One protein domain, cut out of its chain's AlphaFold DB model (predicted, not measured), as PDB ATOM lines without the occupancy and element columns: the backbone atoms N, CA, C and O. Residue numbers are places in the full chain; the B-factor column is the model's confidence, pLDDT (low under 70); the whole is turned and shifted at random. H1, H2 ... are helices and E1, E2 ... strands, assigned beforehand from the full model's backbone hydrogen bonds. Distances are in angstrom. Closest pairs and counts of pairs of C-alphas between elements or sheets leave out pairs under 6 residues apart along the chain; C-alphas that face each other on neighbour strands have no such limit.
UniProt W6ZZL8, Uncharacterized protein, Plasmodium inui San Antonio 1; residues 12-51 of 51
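Overview. This is residues 12 to 51 of the 51 residues of an uncharacterized protein of Plasmodium inui San Antonio 1 (UniProt W6ZZL8). A single helix, H1, lies along the length of the domain, with a small two-stranded hairpin, E1 and E2, packed beside its residues 17 to 24. At the other end of H1 the chain turns through the short helix H2, where residues 32 to 37 stick out, and then folds back to the hairpin. The printed part has 40 residues, with two named helices and then two named strands in the order H1, H2, E1, E2; the sheet E1 - E2 is antiparallel and the class is mixed, helices and strands. The whole is compact, with a radius of gyration of the C-alphas of 10.0 A, and only just elongated, spanning 29 by 14 by 10 A.

Along the chain. Residues 12 to 13 pair, antiparallel, with residues 48 to 49, a pairing too short to be named. H1 is residues 17 to 29, 18.4 A long, from C-alpha 17 at (14.167, -5.536, -32.005). H2 is residues 31 to 35, with C-alpha 35 at (31.090, 3.198, -13.153). E1 is residues 43 to 45, 6.8 A long. E2 is residues 48 to 50, 6.7 A long, ending at C-alpha 50 at (14.854, 3.322, -22.036).

Arrangement. E1 and E2 form a hairpin, antiparallel at 162 degrees between their directions. N 43 and O 50 are 2.8 A apart and N 45 and O 48 2.9 A, within hydrogen-bond range. The closest C-alphas of H1 and E2 are those of Ser 20 and Leu 48, 6.4 A apart; those of H1 and E1 are Ser 20 and Ile 44, 7.3 A apart. H1 and H2 are close but not clearly touching, the closest C-alphas being those of Leu 27 and Leu 33, at 7.3 A. H2 and E2 are apart. In H1 and H2 every O i to N i+4 pair is within hydrogen-bond range.

Size, cuts and confidence. The two C-alphas farthest apart are those of Leu 15 and Gln 35, at 28.7 A. The printed part has no cut and ends at residue 51, the chain's last. The links H1 to H2 and E1 to E2 are tight, H2 to E1 is short, and none is long. Residues 32 to 37, of which 32 to 35 belong to H2, stand free. The mean pLDDT of the printed part is 89.3, and no printed residue is under 70.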
ATOM      1  N   VAL A  12      15.414   5.570 -26.744       91.62
ATOM      2  CA  VAL A  12      15.982   5.283 -28.062       91.62
ATOM      3  C   VAL A  12      15.069   4.304 -28.777       91.62
ATOM      4  O   VAL A  12      14.951   3.145 -28.380       91.62
ATOM      5  N   ASN A  13      14.427   4.768 -29.847       95.81
ATOM      6  CA  ASN A  13      13.619   3.915 -30.706       95.81
ATOM      7  C   ASN A  13      14.474   3.399 -31.869       95.81
ATOM      8  O   ASN A  13      14.940   4.172 -32.707       95.81
ATOM      9  N   CYS A  14      14.714   2.094 -31.904       94.94
ATOM     10  CA  CYS A  14      15.496   1.435 -32.938       94.94
ATOM     11  C   CYS A  14      14.616   1.002 -34.120       94.94
ATOM     12  O   CYS A  14      13.398   0.890 -34.019       94.94
ATOM     13  N   LEU A  15      15.249   0.693 -35.254       95.19
ATOM     14  CA  LEU A  15      14.545   0.244 -36.464       95.19
ATOM     15  C   LEU A  15      13.928  -1.159 -36.330       95.19
ATOM     16  O   LEU A  15      13.010  -1.504 -37.064       95.19
ATOM     17  N   SER A  16      14.457  -1.996 -35.432       96.81
ATOM     18  CA  SER A  16      13.917  -3.326 -35.132       96.81
ATOM     19  C   SER A  16      14.387  -3.807 -33.759       96.81
ATOM     20  O   SER A  16      15.327  -3.251 -33.187       96.81
ATOM     21  N   GLU A  17      13.766  -4.874 -33.254       96.50
ATOM     22  CA  GLU A  17      14.167  -5.536 -32.005       96.50
ATOM     23  C   GLU A  17      15.603  -6.087 -32.059       96.50
ATOM     24  O   GLU A  17      16.334  -6.073 -31.074       96.50
ATOM     25  N   ASN A  18      16.070  -6.525 -33.232       96.81
ATOM     26  CA  ASN A  18      17.457  -6.965 -33.361       96.81
ATOM     27  C   ASN A  18      18.442  -5.810 -33.102       96.81
ATOM     28  O   ASN A  18      19.461  -5.998 -32.443       96.81
ATOM     29  N   HIS A  19      18.125  -4.602 -33.576       96.94
ATOM     30  CA  HIS A  19      18.973  -3.430 -33.363       96.94
ATOM     31  C   HIS A  19      18.994  -2.983 -31.897       96.94
ATOM     32  O   HIS A  19      20.069  -2.672 -31.385       96.94
ATOM     33  N   SER A  20      17.848  -2.987 -31.207       95.38
ATOM     34  CA  SER A  20      17.801  -2.663 -29.774       95.38
ATOM     35  C   SER A  20      18.577  -3.692 -28.947       95.38
ATOM     36  O   SER A  20      19.349  -3.319 -28.067       95.38
ATOM     37  N   ASN A  21      18.481  -4.979 -29.286       94.56
ATOM     38  CA  ASN A  21      19.258  -6.035 -28.635       94.56
ATOM     39  C   ASN A  21      20.776  -5.871 -28.831       94.56
ATOM     40  O   ASN A  21      21.544  -6.114 -27.898       94.56
ATOM     41  N   ILE A  22      21.225  -5.460 -30.021       95.50
ATOM     42  CA  ILE A  22      22.642  -5.160 -30.280       95.50
ATOM     43  C   ILE A  22      23.089  -3.961 -29.438       95.50
ATOM     44  O   ILE A  22      24.079  -4.065 -28.715       95.50
ATOM     45  N   LEU A  23      22.342  -2.854 -29.482       92.88
ATOM     46  CA  LEU A  23      22.669  -1.641 -28.732       92.88
ATOM     47  C   LEU A  23      22.717  -1.905 -27.222       92.88
ATOM     48  O   LEU A  23      23.667  -1.494 -26.560       92.88
ATOM     49  N   TYR A  24      21.760  -2.662 -26.686       92.19
ATOM     50  CA  TYR A  24      21.777  -3.080 -25.288       92.19
ATOM     51  C   TYR A  24      23.045  -3.854 -24.925       92.19
ATOM     52  O   TYR A  24      23.669  -3.558 -23.911       92.19
ATOM     53  N   LYS A  25      23.467  -4.819 -25.752       93.50
ATOM     54  CA  LYS A  25      24.703  -5.575 -25.499       93.50
ATOM     55  C   LYS A  25      25.929  -4.664 -25.483       93.50
ATOM     56  O   LYS A  25      26.795  -4.857 -24.633       93.50
ATOM     57  N   CYS A  26      25.994  -3.674 -26.374       92.06
ATOM     58  CA  CYS A  26      27.069  -2.681 -26.383       92.06
ATOM     59  C   CYS A  26      27.080  -1.865 -25.085       92.06
ATOM     60  O   CYS A  26      28.099  -1.836 -24.403       92.06
ATOM     61  N   LEU A  27      25.938  -1.286 -24.702       89.38
ATOM     62  CA  LEU A  27      25.817  -0.483 -23.481       89.38
ATOM     63  C   LEU A  27      26.111  -1.310 -22.218       89.38
ATOM     64  O   LEU A  27      26.826  -0.862 -21.328       89.38
ATOM     65  N   SER A  28      25.626  -2.554 -22.163       88.75
ATOM     66  CA  SER A  28      25.854  -3.475 -21.045       88.75
ATOM     67  C   SER A  28      27.303  -3.939 -20.913       88.75
ATOM     68  O   SER A  28      27.685  -4.434 -19.851       88.75
ATOM     69  N   SER A  29      28.092  -3.857 -21.983       91.44
ATOM     70  CA  SER A  29      29.501  -4.262 -21.978       91.44
ATOM     71  C   SER A  29      30.438  -3.092 -21.674       91.44
ATOM     72  O   SER A  29      31.626  -3.311 -21.463       91.44
ATOM     73  N   ASP A  30      29.921  -1.861 -21.634       90.44
ATOM     74  CA  ASP A  30      30.709  -0.663 -21.380       90.44
ATOM     75  C   ASP A  30      30.872  -0.417 -19.870       90.44
ATOM     76  O   ASP A  30      29.928  -0.072 -19.153       90.44
ATOM     77  N   GLU A  31      32.094  -0.599 -19.369       89.81
ATOM     78  CA  GLU A  31      32.420  -0.410 -17.952       89.81
ATOM     79  C   GLU A  31      32.368   1.058 -17.513       89.81
ATOM     80  O   GLU A  31      32.060   1.341 -16.353       89.81
ATOM     81  N   SER A  32      32.608   2.007 -18.422       89.12
ATOM     82  CA  SER A  32      32.555   3.432 -18.087       89.12
ATOM     83  C   SER A  32      31.127   3.864 -17.747       89.12
ATOM     84  O   SER A  32      30.916   4.598 -16.780       89.12
ATOM     85  N   LEU A  33      30.132   3.342 -18.471       83.62
ATOM     86  CA  LEU A  33      28.718   3.621 -18.215       83.62
ATOM     87  C   LEU A  33      28.236   3.021 -16.889       83.62
ATOM     88  O   LEU A  33      27.401   3.622 -16.206       83.62
ATOM     89  N   LYS A  34      28.782   1.864 -16.496       83.00
ATOM     90  CA  LYS A  34      28.502   1.233 -15.197       83.00
ATOM     91  C   LYS A  34      29.104   2.031 -14.044       83.00
ATOM     92  O   LYS A  34      28.417   2.293 -13.061       83.00
ATOM     93  N   GLN A  35      30.364   2.445 -14.181       84.50
ATOM     94  CA  GLN A  35      31.090   3.198 -13.153       84.50
ATOM     95  C   GLN A  35      30.503   4.593 -12.920       84.50
ATOM     96  O   GLN A  35      30.430   5.041 -11.780       84.50
ATOM     97  N   ASN A  36      30.044   5.259 -13.982       79.00
ATOM     98  CA  ASN A  36      29.427   6.586 -13.893       79.00
ATOM     99  C   ASN A  36      27.932   6.542 -13.545       79.00
ATOM    100  O   ASN A  36      27.251   7.558 -13.643       79.00
ATOM    101  N   GLU A  37      27.404   5.373 -13.164       75.75
ATOM    102  CA  GLU A  37      26.014   5.186 -12.731       75.75
ATOM    103  C   GLU A  37      24.940   5.562 -13.774       75.75
ATOM    104  O   GLU A  37      23.749   5.579 -13.461       75.75
ATOM    105  N   MET A  38      25.347   5.801 -15.022       75.19
ATOM    106  CA  MET A  38      24.466   6.118 -16.150       75.19
ATOM    107  C   MET A  38      23.741   4.866 -16.660       75.19
ATOM    108  O   MET A  38      22.645   4.953 -17.201       75.19
ATOM    109  N   TYR A  39      24.317   3.682 -16.430       76.88
ATOM    110  CA  TYR A  39      23.736   2.387 -16.785       76.88
ATOM    111  C   TYR A  39      23.063   1.707 -15.581       76.88
ATOM    112  O   TYR A  39      23.388   0.579 -15.218       76.88
ATOM    113  N   LYS A  40      22.153   2.404 -14.889       71.69
ATOM    114  CA  LYS A  40      21.474   1.845 -13.700       71.69
ATOM    115  C   LYS A  40      20.108   1.230 -13.986       71.69
ATOM    116  O   LYS A  40      19.700   0.324 -13.262       71.69
ATOM    117  N   ARG A  41      19.371   1.735 -14.980       77.00
ATOM    118  CA  ARG A  41      17.970   1.347 -15.230       77.00
ATOM    119  C   ARG A  41      17.657   1.236 -16.716       77.00
ATOM    120  O   ARG A  41      16.736   1.876 -17.207       77.00
ATOM    121  N   VAL A  42      18.413   0.395 -17.419       84.62
ATOM    122  CA  VAL A  42      18.125   0.117 -18.828       84.62
ATOM    123  C   VAL A  42      17.006  -0.909 -18.946       84.62
ATOM    124  O   VAL A  42      17.100  -2.004 -18.396       84.62
ATOM    125  N   ASN A  43      15.949  -0.553 -19.669       87.31
ATOM    126  CA  ASN A  43      14.830  -1.425 -19.988       87.31
ATOM    127  C   ASN A  43      14.659  -1.526 -21.507       87.31
ATOM    128  O   ASN A  43      14.721  -0.513 -22.205       87.31
ATOM    129  N   ILE A  44      14.409  -2.733 -22.007       89.62
ATOM    130  CA  ILE A  44      14.179  -2.991 -23.432       89.62
ATOM    131  C   ILE A  44      12.753  -3.492 -23.613       89.62
ATOM    132  O   ILE A  44      12.299  -4.377 -22.889       89.62
ATOM    133  N   SER A  45      12.053  -2.958 -24.607       91.81
ATOM    134  CA  SER A  45      10.745  -3.455 -25.024       91.81
ATOM    135  C   SER A  45      10.647  -3.414 -26.545       91.81
ATOM    136  O   SER A  45      10.500  -2.346 -27.139       91.81
ATOM    137  N   GLY A  46      10.787  -4.575 -27.192       93.88
ATOM    138  CA  GLY A  46      10.859  -4.659 -28.651       93.88
ATOM    139  C   GLY A  46      12.002  -3.801 -29.198       93.88
ATOM    140  O   GLY A  46      13.154  -3.966 -28.805       93.88
ATOM    141  N   SER A  47      11.691  -2.851 -30.080       95.44
ATOM    142  CA  SER A  47      12.670  -1.923 -30.659       95.44
ATOM    143  C   SER A  47      13.032  -0.727 -29.768       95.44
ATOM    144  O   SER A  47      13.844   0.093 -30.179       95.44
ATOM    145  N   LEU A  48      12.453  -0.595 -28.573       95.12
ATOM    146  CA  LEU A  48      12.653   0.555 -27.690       95.12
ATOM    147  C   LEU A  48      13.633   0.232 -26.559       95.12
ATOM    148  O   LEU A  48      13.467  -0.772 -25.866       95.12
ATOM    149  N   ILE A  49      14.599   1.122 -26.326       92.94
ATOM    150  CA  ILE A  49      15.454   1.131 -25.133       92.94
ATOM    151  C   ILE A  49      15.151   2.386 -24.317       92.94
ATOM    152  O   ILE A  49      15.094   3.483 -24.868       92.94
ATOM    153  N   LYS A  50      14.976   2.226 -23.004       90.06
ATOM    154  CA  LYS A  50      14.854   3.322 -22.036       90.06
ATOM    155  C   LYS A  50      15.968   3.208 -21.010       90.06
ATOM    156  O   LYS A  50      16.178   2.103 -20.517       90.06
ATOM    157  N   MET A  51      16.652   4.300 -20.692       85.44
ATOM    158  CA  MET A  51      17.738   4.346 -19.704       85.44
ATOM    159  C   MET A  51      17.671   5.596 -18.839       85.44
ATOM    160  O   MET A  51      17.208   6.631 -19.366       85.44
TER     161      MET A  51